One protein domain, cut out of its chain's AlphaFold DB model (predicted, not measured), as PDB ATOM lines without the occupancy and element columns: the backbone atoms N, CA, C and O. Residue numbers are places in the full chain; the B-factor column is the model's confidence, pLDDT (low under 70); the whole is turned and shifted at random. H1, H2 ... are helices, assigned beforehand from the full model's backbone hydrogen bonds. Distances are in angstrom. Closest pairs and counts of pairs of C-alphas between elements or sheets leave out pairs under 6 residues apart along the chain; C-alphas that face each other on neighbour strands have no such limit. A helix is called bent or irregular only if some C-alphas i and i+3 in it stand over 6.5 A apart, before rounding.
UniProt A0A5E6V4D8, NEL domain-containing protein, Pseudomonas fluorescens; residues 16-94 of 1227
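Overview. This is residues 16 to 94 of the 1227 residues of the protein "NEL domain-containing protein" of Pseudomonas fluorescens (UniProt A0A5E6V4D8). Four helices make a loose, open frame: H2 and H3 form a hairpin crossbar, H1 makes a corner with H2 near one end, and H4 meets the other. Residues 57 to 73 run back to H4. The 79 printed residues are all helix in class, with H1 to H4 in order; the radius of gyration of the C-alphas is 14.5 A, spans 40 by 32 by 21 A.

Along the chain. H1, residues 16 to 28, begins at C-alpha 16 (-34.783, 11.808, 42.526) and measures 18.0 A. H2 is residues 32 to 38, 10.0 A. H3, residues 42 to 56, 21.0 A, is irregular: C-alphas 43 and 46 are 7.3 A apart. H4, residues 74 to 93, 29.2 A, ends at C-alpha 93 (-19.364, 10.610, 7.645).

Arrangement. H1 and H2 touch only at the corner, about perpendicular at 82 degrees; closest C-alphas, Leu 26 and Gln 33, 5.4 A. The hairpin H2 and H3 only just touches, with 3 pairs of C-alphas within 8 A; closest, Ser 37 and Arg 45, 6.6 A; shallow tilt of 28 degrees, opposite ways. H3 and H4 only just touch, with 3 such pairs; closest, Leu 42 and Asp 89, 5.6 A. H4 is apart from H1 and H2. Every O i to N i+4 pair is within hydrogen-bond range in H1, H2 and H4, and 9 of 11 in H3.

Size, cuts and confidence. The printed part has no cut. The link H3 to H4 is long; residues 71 to 77, of which 74 to 77 belong to H4, stand free. Residues 64 to 72 and 90 to 94 are among those with pLDDT under 70.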
ATOM      1  N   PHE A  16     -34.967  13.194  42.109       79.25
ATOM      2  CA  PHE A  16     -34.783  11.808  42.526       79.25
ATOM      3  C   PHE A  16     -35.880  10.888  41.971       79.25
ATOM      4  O   PHE A  16     -35.589   9.798  41.483       79.25
ATOM      5  N   ALA A  17     -37.138  11.349  41.969       80.62
ATOM      6  CA  ALA A  17     -38.241  10.615  41.348       80.62
ATOM      7  C   ALA A  17     -38.064  10.495  39.824       80.62
ATOM      8  O   ALA A  17     -38.330   9.434  39.262       80.62
ATOM      9  N   PHE A  18     -37.570  11.548  39.164       84.31
ATOM     10  CA  PHE A  18     -37.243  11.509  37.738       84.31
ATOM     11  C   PHE A  18     -36.120  10.518  37.426       84.31
ATOM     12  O   PHE A  18     -36.275   9.691  36.534       84.31
ATOM     13  N   ASN A  19     -35.015  10.582  38.167       83.12
ATOM     14  CA  ASN A  19     -33.860   9.712  37.979       83.12
ATOM     15  C   ASN A  19     -34.251   8.239  38.124       83.12
ATOM     16  O   ASN A  19     -34.027   7.450  37.212       83.12
ATOM     17  N   ARG A  20     -34.972   7.895  39.199       82.44
ATOM     18  CA  ARG A  20     -35.486   6.535  39.403       82.44
ATOM     19  C   ARG A  20     -36.381   6.075  38.247       82.44
ATOM     20  O   ARG A  20     -36.222   4.957  37.769       82.44
ATOM     21  N   ALA A  21     -37.293   6.932  37.786       83.25
ATOM     22  CA  ALA A  21     -38.170   6.612  36.663       83.25
ATOM     23  C   ALA A  21     -37.389   6.436  35.349       83.25
ATOM     24  O   ALA A  21     -37.683   5.528  34.578       83.25
ATOM     25  N   LEU A  22     -36.372   7.265  35.098       83.69
ATOM     26  CA  LEU A  22     -35.519   7.156  33.917       83.69
ATOM     27  C   LEU A  22     -34.663   5.883  33.951       83.69
ATOM     28  O   LEU A  22     -34.542   5.217  32.927       83.69
ATOM     29  N   VAL A  23     -34.117   5.516  35.114       85.31
ATOM     30  CA  VAL A  23     -33.395   4.250  35.312       85.31
ATOM     31  C   VAL A  23     -34.299   3.062  35.000       85.31
ATOM     32  O   VAL A  23     -33.870   2.170  34.275       85.31
ATOM     33  N   GLN A  24     -35.543   3.058  35.493       83.94
ATOM     34  CA  GLN A  24     -36.500   1.993  35.176       83.94
ATOM     35  C   GLN A  24     -36.790   1.917  33.677       83.94
ATOM     36  O   GLN A  24     -36.672   0.847  33.098       83.94
ATOM     37  N   LEU A  25     -37.059   3.044  33.006       86.00
ATOM     38  CA  LEU A  25     -37.263   3.047  31.549       86.00
ATOM     39  C   LEU A  25     -36.034   2.540  30.785       86.00
ATOM     40  O   LEU A  25     -36.167   1.861  29.775       86.00
ATOM     41  N   LEU A  26     -34.827   2.869  31.241       81.19
ATOM     42  CA  LEU A  26     -33.601   2.409  30.594       81.19
ATOM     43  C   LEU A  26     -33.311   0.927  30.860       81.19
ATOM     44  O   LEU A  26     -32.660   0.309  30.025       81.19
ATOM     45  N   LYS A  27     -33.756   0.345  31.978       81.56
ATOM     46  CA  LYS A  27     -33.555  -1.083  32.284       81.56
ATOM     47  C   LYS A  27     -34.650  -1.974  31.711       81.56
ATOM     48  O   LYS A  27     -34.339  -3.002  31.117       81.56
ATOM     49  N   ASP A  28     -35.898  -1.566  31.894       77.81
ATOM     50  CA  ASP A  28     -37.045  -2.463  31.803       77.81
ATOM     51  C   ASP A  28     -37.785  -2.333  30.459       77.81
ATOM     52  O   ASP A  28     -38.409  -3.297  30.022       77.81
ATOM     53  N   GLU A  29     -37.687  -1.190  29.759       79.06
ATOM     54  CA  GLU A  29     -38.377  -0.972  28.476       79.06
ATOM     55  C   GLU A  29     -37.511  -1.375  27.264       79.06
ATOM     56  O   GLU A  29     -36.486  -0.732  26.971       79.06
ATOM     57  N   PRO A  30     -37.912  -2.406  26.493       67.56
ATOM     58  CA  PRO A  30     -37.122  -2.914  25.380       67.56
ATOM     59  C   PRO A  30     -36.899  -1.846  24.304       67.56
ATOM     60  O   PRO A  30     -37.829  -1.309  23.708       67.56
ATOM     61  N   GLY A  31     -35.634  -1.545  24.012       72.50
ATOM     62  CA  GLY A  31     -35.257  -0.606  22.950       72.50
ATOM     63  C   GLY A  31     -35.222   0.870  23.361       72.50
ATOM     64  O   GLY A  31     -34.747   1.690  22.566       72.50
ATOM     65  N   TYR A  32     -35.600   1.219  24.597       83.00
ATOM     66  CA  TYR A  32     -35.543   2.605  25.072       83.00
ATOM     67  C   TYR A  32     -34.098   3.128  25.162       83.00
ATOM     68  O   TYR A  32     -33.828   4.248  24.730       83.00
ATOM     69  N   GLN A  33     -33.125   2.293  25.566       78.56
ATOM     70  CA  GLN A  33     -31.691   2.644  25.523       78.56
ATOM     71  C   GLN A  33     -31.208   2.976  24.106       78.56
ATOM     72  O   GLN A  33     -30.413   3.897  23.905       78.56
ATOM     73  N   ARG A  34     -31.704   2.245  23.097       77.19
ATOM     74  CA  ARG A  34     -31.332   2.454  21.693       77.19
ATOM     75  C   ARG A  34     -31.929   3.749  21.157       77.19
ATOM     76  O   ARG A  34     -31.253   4.458  20.417       77.19
ATOM     77  N   TYR A  35     -33.166   4.074  21.529       83.00
ATOM     78  CA  TYR A  35     -33.757   5.384  21.249       83.00
ATOM     79  C   TYR A  35     -32.961   6.505  21.934       83.00
ATOM     80  O   TYR A  35     -32.522   7.435  21.260       83.00
ATOM     81  N   PHE A  36     -32.699   6.381  23.235       79.38
ATOM     82  CA  PHE A  36     -32.010   7.406  24.017       79.38
ATOM     83  C   PHE A  36     -30.590   7.664  23.488       79.38
ATOM     84  O   PHE A  36     -30.185   8.809  23.311       79.38
ATOM     85  N   SER A  37     -29.867   6.611  23.101       76.62
ATOM     86  CA  SER A  37     -28.523   6.722  22.514       76.62
ATOM     87  C   SER A  37     -28.514   7.432  21.155       76.62
ATOM     88  O   SER A  37     -27.534   8.093  20.816       76.62
ATOM     89  N   LYS A  38     -29.609   7.375  20.376       74.00
ATOM     90  CA  LYS A  38     -29.742   8.159  19.129       74.00
ATOM     91  C   LYS A  38     -29.831   9.661  19.392       74.00
ATOM     92  O   LYS A  38     -29.609  10.442  18.466       74.00
ATOM     93  N   LEU A  39     -30.155  10.074  20.621       73.06
ATOM     94  CA  LEU A  39     -30.156  11.483  20.994       73.06
ATOM     95  C   LEU A  39     -28.733  12.046  21.164       73.06
ATOM     96  O   LEU A  39     -28.551  13.255  21.023       73.06
ATOM     97  N   ILE A  40     -27.738  11.175  21.352       78.94
ATOM     98  CA  ILE A  40     -26.315  11.509  21.504       78.94
ATOM     99  C   ILE A  40     -25.627  11.552  20.131       78.94
ATOM    100  O   ILE A  40     -25.998  10.797  19.225       78.94
ATOM    101  N   GLY A  41     -24.661  12.457  19.941       75.81
ATOM    102  CA  GLY A  41     -23.895  12.576  18.689       75.81
ATOM    103  C   GLY A  41     -23.041  11.337  18.413       75.81
ATOM    104  O   GLY A  41     -22.532  10.722  19.348       75.81
ATOM    105  N   LEU A  42     -22.895  10.960  17.141       73.38
ATOM    106  CA  LEU A  42     -22.294   9.708  16.663       73.38
ATOM    107  C   LEU A  42     -20.906   9.449  17.266       73.38
ATOM    108  O   LEU A  42     -20.643   8.332  17.702       73.38
ATOM    109  N   GLN A  43     -20.065  10.484  17.359       71.81
ATOM    110  CA  GLN A  43     -18.708  10.395  17.913       71.81
ATOM    111  C   GLN A  43     -18.684   9.987  19.393       71.81
ATOM    112  O   GLN A  43     -17.791   9.267  19.818       71.81
ATOM    113  N   GLN A  44     -19.665  10.440  20.177       73.19
ATOM    114  CA  GLN A  44     -19.704  10.265  21.637       73.19
ATOM    115  C   GLN A  44     -20.497   9.022  22.063       73.19
ATOM    116  O   GLN A  44     -20.494   8.650  23.235       73.19
ATOM    117  N   ARG A  45     -21.206   8.377  21.127       78.38
ATOM    118  CA  ARG A  45     -22.049   7.208  21.413       78.38
ATOM    119  C   ARG A  45     -21.299   6.012  22.000       78.38
ATOM    120  O   ARG A  45     -21.882   5.413  22.899       78.38
ATOM    121  N   PRO A  46     -20.090   5.631  21.540       68.38
ATOM    122  CA  PRO A  46     -19.404   4.452  22.071       68.38
ATOM    123  C   PRO A  46     -19.082   4.612  23.559       68.38
ATOM    124  O   PRO A  46     -19.463   3.767  24.368       68.38
ATOM    125  N   ASP A  47     -18.481   5.747  23.922       73.88
ATOM    126  CA  ASP A  47     -18.102   6.050  25.304       73.88
ATOM    127  C   ASP A  47     -19.335   6.209  26.193       73.88
ATOM    128  O   ASP A  47     -19.401   5.643  27.286       73.88
ATOM    129  N   PHE A  48     -20.358   6.922  25.705       78.06
ATOM    130  CA  PHE A  48     -21.617   7.085  26.425       78.06
ATOM    131  C   PHE A  48     -22.329   5.746  26.654       78.06
ATOM    132  O   PHE A  48     -22.802   5.496  27.760       78.06
ATOM    133  N   ALA A  49     -22.399   4.876  25.641       74.44
ATOM    134  CA  ALA A  49     -23.035   3.566  25.757       74.44
ATOM    135  C   ALA A  49     -22.280   2.670  26.747       74.44
ATOM    136  O   ALA A  49     -22.908   2.083  27.623       74.44
ATOM    137  N   SER A  50     -20.946   2.635  26.663       73.12
ATOM    138  CA  SER A  50     -20.099   1.882  27.596       73.12
ATOM    139  C   SER A  50     -20.303   2.342  29.044       73.12
ATOM    140  O   SER A  50     -20.556   1.533  29.946       73.12
ATOM    141  N   LEU A  51     -20.293   3.660  29.271       79.31
ATOM    142  CA  LEU A  51     -20.518   4.232  30.594       79.31
ATOM    143  C   LEU A  51     -21.938   3.953  31.103       79.31
ATOM    144  O   LEU A  51     -22.110   3.589  32.266       79.31
ATOM    145  N   LEU A  52     -22.954   4.097  30.247       80.69
ATOM    146  CA  LEU A  52     -24.349   3.855  30.609       80.69
ATOM    147  C   LEU A  52     -24.582   2.390  30.993       80.69
ATOM    148  O   LEU A  52     -25.185   2.130  32.031       80.69
ATOM    149  N   THR A  53     -24.076   1.435  30.206       79.25
ATOM    150  CA  THR A  53     -24.173   0.003  30.522       79.25
ATOM    151  C   THR A  53     -23.501  -0.313  31.854       79.25
ATOM    152  O   THR A  53     -24.090  -1.011  32.677       79.25
ATOM    153  N   THR A  54     -22.320   0.266  32.103       78.31
ATOM    154  CA  THR A  54     -21.599   0.096  33.372       78.31
ATOM    155  C   THR A  54     -22.433   0.602  34.550       78.31
ATOM    156  O   THR A  54     -22.644  -0.126  35.512       78.31
ATOM    157  N   ARG A  55     -22.988   1.816  34.457       78.69
ATOM    158  CA  ARG A  55     -23.769   2.420  35.550       78.69
ATOM    159  C   ARG A  55     -25.111   1.741  35.787       78.69
ATOM    160  O   ARG A  55     -25.572   1.689  36.919       78.69
ATOM    161  N   LEU A  56     -25.756   1.208  34.749       79.56
ATOM    162  CA  LEU A  56     -27.008   0.468  34.910       79.56
ATOM    163  C   LEU A  56     -26.793  -0.901  35.582       79.56
ATOM    164  O   LEU A  56     -27.739  -1.423  36.174       79.56
ATOM    165  N   ALA A  57     -25.587  -1.470  35.531       75.81
ATOM    166  CA  ALA A  57     -25.266  -2.730  36.202       75.81
ATOM    167  C   ALA A  57     -25.085  -2.587  37.729       75.81
ATOM    168  O   ALA A  57     -25.146  -3.593  38.436       75.81
ATOM    169  N   ASP A  58     -24.923  -1.364  38.246       76.44
ATOM    170  CA  ASP A  58     -24.756  -1.112  39.680       76.44
ATOM    171  C   ASP A  58     -26.019  -1.501  40.481       76.44
ATOM    172  O   ASP A  58     -27.160  -1.286  40.055       76.44
ATOM    173  N   SER A  59     -25.834  -2.056  41.684       67.25
ATOM    174  CA  SER A  59     -26.928  -2.542  42.546       67.25
ATOM    175  C   SER A  59     -27.848  -1.430  43.067       67.25
ATOM    176  O   SER A  59     -29.019  -1.674  43.350       67.25
ATOM    177  N   SER A  60     -27.343  -0.197  43.154       65.25
ATOM    178  CA  SER A  60     -28.119   1.015  43.434       65.25
ATOM    179  C   SER A  60     -27.757   2.087  42.410       65.25
ATOM    180  O   SER A  60     -26.860   2.900  42.629       65.25
ATOM    181  N   VAL A  61     -28.428   2.050  41.262       72.06
ATOM    182  CA  VAL A  61     -28.143   2.957  40.146       72.06
ATOM    183  C   VAL A  61     -28.586   4.377  40.481       72.06
ATOM    184  O   VAL A  61     -29.774   4.627  40.682       72.06
ATOM    185  N   ASP A  62     -27.635   5.306  40.461       69.12
ATOM    186  CA  ASP A  62     -27.891   6.743  40.517       69.12
ATOM    187  C   ASP A  62     -27.268   7.415  39.288       69.12
ATOM    188  O   ASP A  62     -26.045   7.562  39.179       69.12
ATOM    189  N   LEU A  63     -28.105   7.779  38.313       73.62
ATOM    190  CA  LEU A  63     -27.635   8.504  37.138       73.62
ATOM    191  C   LEU A  63     -27.383   9.956  37.554       73.62
ATOM    192  O   LEU A  63     -28.319  10.677  37.873       73.62
ATOM    193  N   VAL A  64     -26.140  10.435  37.540       67.06
ATOM    194  CA  VAL A  64     -25.863  11.838  37.895       67.06
ATOM    195  C   VAL A  64     -26.320  12.757  36.752       67.06
ATOM    196  O   VAL A  64     -25.561  13.100  35.841       67.06
ATOM    197  N   LEU A  65     -27.605  13.112  36.769       67.19
ATOM    198  CA  LEU A  65     -28.263  13.888  35.724       67.19
ATOM    199  C   LEU A  65     -27.946  15.373  35.895       67.19
ATOM    200  O   LEU A  65     -28.346  16.008  36.869       67.19
ATOM    201  N   HIS A  66     -27.267  15.935  34.904       63.31
ATOM    202  CA  HIS A  66     -26.987  17.362  34.834       63.31
ATOM    203  C   HIS A  66     -28.000  18.008  33.892       63.31
ATOM    204  O   HIS A  66     -27.935  17.847  32.673       63.31
ATOM    205  N   GLY A  67     -28.989  18.690  34.468       59.28
ATOM    206  CA  GLY A  67     -30.010  19.402  33.711       59.28
ATOM    207  C   GLY A  67     -29.563  20.817  33.366       59.28
ATOM    208  O   GLY A  67     -29.090  21.556  34.226       59.28
ATOM    209  N   THR A  68     -29.770  21.228  32.120       61.44
ATOM    210  CA  THR A  68     -29.658  22.628  31.704       61.44
ATOM    211  C   THR A  68     -31.053  23.222  31.542       61.44
ATOM    212  O   THR A  68     -31.933  22.635  30.914       61.44
ATOM    213  N   ILE A  69     -31.285  24.393  32.142       63.94
ATOM    214  CA  ILE A  69     -32.562  25.102  32.010       63.94
ATOM    215  C   ILE A  69     -32.560  25.810  30.656       63.94
ATOM    216  O   ILE A  69     -31.860  26.806  30.470       63.94
ATOM    217  N   LEU A  70     -33.343  25.295  29.712       64.25
ATOM    218  CA  LEU A  70     -33.539  25.937  28.416       64.25
ATOM    219  C   LEU A  70     -34.384  27.203  28.615       64.25
ATOM    220  O   LEU A  70     -35.529  27.129  29.056       64.25
ATOM    221  N   ARG A  71     -33.805  28.375  28.332       59.84
ATOM    222  CA  ARG A  71     -34.511  29.664  28.364       59.84
ATOM    223  C   ARG A  71     -34.972  30.022  26.949       59.84
ATOM    224  O   ARG A  71     -34.147  30.074  26.044       59.84
ATOM    225  N   GLY A  72     -36.271  30.276  26.779       66.38
ATOM    226  CA  GLY A  72     -36.903  30.601  25.493       66.38
ATOM    227  C   GLY A  72     -37.940  29.565  25.044       66.38
ATOM    228  O   GLY A  72     -38.313  28.676  25.808       66.38
ATOM    229  N   GLU A  73     -38.412  29.689  23.800       76.12
ATOM    230  CA  GLU A  73     -39.340  28.745  23.156       76.12
ATOM    231  C   GLU A  73     -38.719  27.338  23.088       76.12
ATOM    232  O   GLU A  73     -37.790  27.077  22.315       76.12
ATOM    233  N   LEU A  74     -39.230  26.426  23.923       74.12
ATOM    234  CA  LEU A  74     -38.647  25.103  24.169       74.12
ATOM    235  C   LEU A  74     -38.462  24.290  22.880       74.12
ATOM    236  O   LEU A  74     -37.444  23.618  22.712       74.12
ATOM    237  N   PHE A  75     -39.428  24.361  21.961       75.06
ATOM    238  CA  PHE A  75     -39.385  23.598  20.716       75.06
ATOM    239  C   PHE A  75     -38.249  24.064  19.795       75.06
ATOM    240  O   PHE A  75     -37.470  23.240  19.315       75.06
ATOM    241  N   SER A  76     -38.087  25.381  19.618       76.00
ATOM    242  CA  SER A  76     -36.991  25.949  18.819       76.00
ATOM    243  C   SER A  76     -35.622  25.601  19.397       76.00
ATOM    244  O   SER A  76     -34.722  25.214  18.650       76.00
ATOM    245  N   ALA A  77     -35.472  25.665  20.723       74.06
ATOM    246  CA  ALA A  77     -34.223  25.302  21.386       74.06
ATOM    247  C   ALA A  77     -33.862  23.818  21.165       74.06
ATOM    248  O   ALA A  77     -32.716  23.496  20.844       74.06
ATOM    249  N   LEU A  78     -34.840  22.911  21.264       76.56
ATOM    250  CA  LEU A  78     -34.625  21.479  21.024       76.56
ATOM    251  C   LEU A  78     -34.321  21.172  19.547       76.56
ATOM    252  O   LEU A  78     -33.429  20.370  19.267       76.56
ATOM    253  N   CYS A  79     -34.988  21.845  18.602       75.81
ATOM    254  CA  CYS A  79     -34.695  21.718  17.170       75.81
ATOM    255  C   CYS A  79     -33.275  22.184  16.820       75.81
ATOM    256  O   CYS A  79     -32.578  21.506  16.063       75.81
ATOM    257  N   GLN A  80     -32.813  23.301  17.393       75.06
ATOM    258  CA  GLN A  80     -31.449  23.785  17.165       75.06
ATOM    259  C   GLN A  80     -30.397  22.800  17.681       75.06
ATOM    260  O   GLN A  80     -29.454  22.485  16.955       75.06
ATOM    261  N   LEU A  81     -30.584  22.251  18.885       76.44
ATOM    262  CA  LEU A  81     -29.680  21.233  19.429       76.44
ATOM    263  C   LEU A  81     -29.621  19.985  18.532       76.44
ATOM    264  O   LEU A  81     -28.545  19.428  18.309       76.44
ATOM    265  N   GLN A  82     -30.752  19.578  17.952       76.00
ATOM    266  CA  GLN A  82     -30.799  18.434  17.043       76.00
ATOM    267  C   GLN A  82     -30.115  18.715  15.695       76.00
ATOM    268  O   GLN A  82     -29.402  17.850  15.184       76.00
ATOM    269  N   LEU A  83     -30.263  19.924  15.146       75.44
ATOM    270  CA  LEU A  83     -29.566  20.365  13.931       75.44
ATOM    271  C   LEU A  83     -28.045  20.407  14.117       75.44
ATOM    272  O   LEU A  83     -27.313  19.947  13.240       75.44
ATOM    273  N   VAL A  84     -27.571  20.920  15.256       75.62
ATOM    274  CA  VAL A  84     -26.137  20.954  15.591       75.62
ATOM    275  C   VAL A  84     -25.565  19.539  15.631       75.62
ATOM    276  O   VAL A  84     -24.539  19.281  15.003       75.62
ATOM    277  N   ARG A  85     -26.262  18.603  16.287       80.69
ATOM    278  CA  ARG A  85     -25.844  17.197  16.328       80.69
ATOM    279  C   ARG A  85     -25.778  16.572  14.933       80.69
ATOM    280  O   ARG A  85     -24.770  15.969  14.594       80.69
ATOM    281  N   ILE A  86     -26.824  16.728  14.114       71.31
ATOM    282  CA  ILE A  86     -26.874  16.131  12.766       71.31
ATOM    283  C   ILE A  86     -25.737  16.665  11.886       71.31
ATOM    284  O   ILE A  86     -25.115  15.890  11.166       71.31
ATOM    285  N   LYS A  87     -25.424  17.964  11.965       68.19
ATOM    286  CA  LYS A  87     -24.301  18.556  11.221       68.19
ATOM    287  C   LYS A  87     -22.944  18.032  11.695       68.19
ATOM    288  O   LYS A  87     -22.077  17.780  10.863       68.19
ATOM    289  N   ALA A  88     -22.761  17.863  13.005       67.12
ATOM    290  CA  ALA A  88     -21.542  17.279  13.563       67.12
ATOM    291  C   ALA A  88     -21.363  15.813  13.130       67.12
ATOM    292  O   ALA A  88     -20.276  15.431  12.710       67.12
ATOM    293  N   ASP A  89     -22.440  15.022  13.140       70.50
ATOM    294  CA  ASP A  89     -22.423  13.627  12.689       70.50
ATOM    295  C   ASP A  89     -22.143  13.526  11.178       70.50
ATOM    296  O   ASP A  89     -21.346  12.695  10.746       70.50
ATOM    297  N   ALA A  90     -22.753  14.399  10.367       63.03
ATOM    298  CA  ALA A  90     -22.542  14.440   8.919       63.03
ATOM    299  C   ALA A  90     -21.089  14.782   8.551       63.03
ATOM    300  O   ALA A  90     -20.533  14.158   7.651       63.03
ATOM    301  N   ARG A  91     -20.449  15.700   9.291       60.50
ATOM    302  CA  ARG A  91     -19.016  16.009   9.140       60.50
ATOM    303  C   ARG A  91     -18.101  14.817   9.416       60.50
ATOM    304  O   ARG A  91     -16.996  14.795   8.897       60.50
ATOM    305  N   LEU A  92     -18.546  13.843  10.208       55.22
ATOM    306  CA  LEU A  92     -17.785  12.631  10.527       55.22
ATOM    307  C   LEU A  92     -17.942  11.547   9.448       55.22
ATOM    308  O   LEU A  92     -17.056  10.719   9.270       55.22
ATOM    309  N   LEU A  93     -19.060  11.565   8.716       45.56
ATOM    310  CA  LEU A  93     -19.364  10.610   7.645       45.56
ATOM    311  C   LEU A  93     -18.934  11.106   6.253       45.56
ATOM    312  O   LEU A  93     -18.687  10.288   5.373       45.56
ATOM    313  N   ALA A  94     -18.820  12.422   6.051       46.78
ATOM    314  CA  ALA A  94     -18.315  13.045   4.828       46.78
ATOM    315  C   ALA A  94     -17.505  14.307   5.185       46.78
ATOM    316  O   ALA A  94     -18.072  15.377   5.413       46.78
TER     317      ALA A  94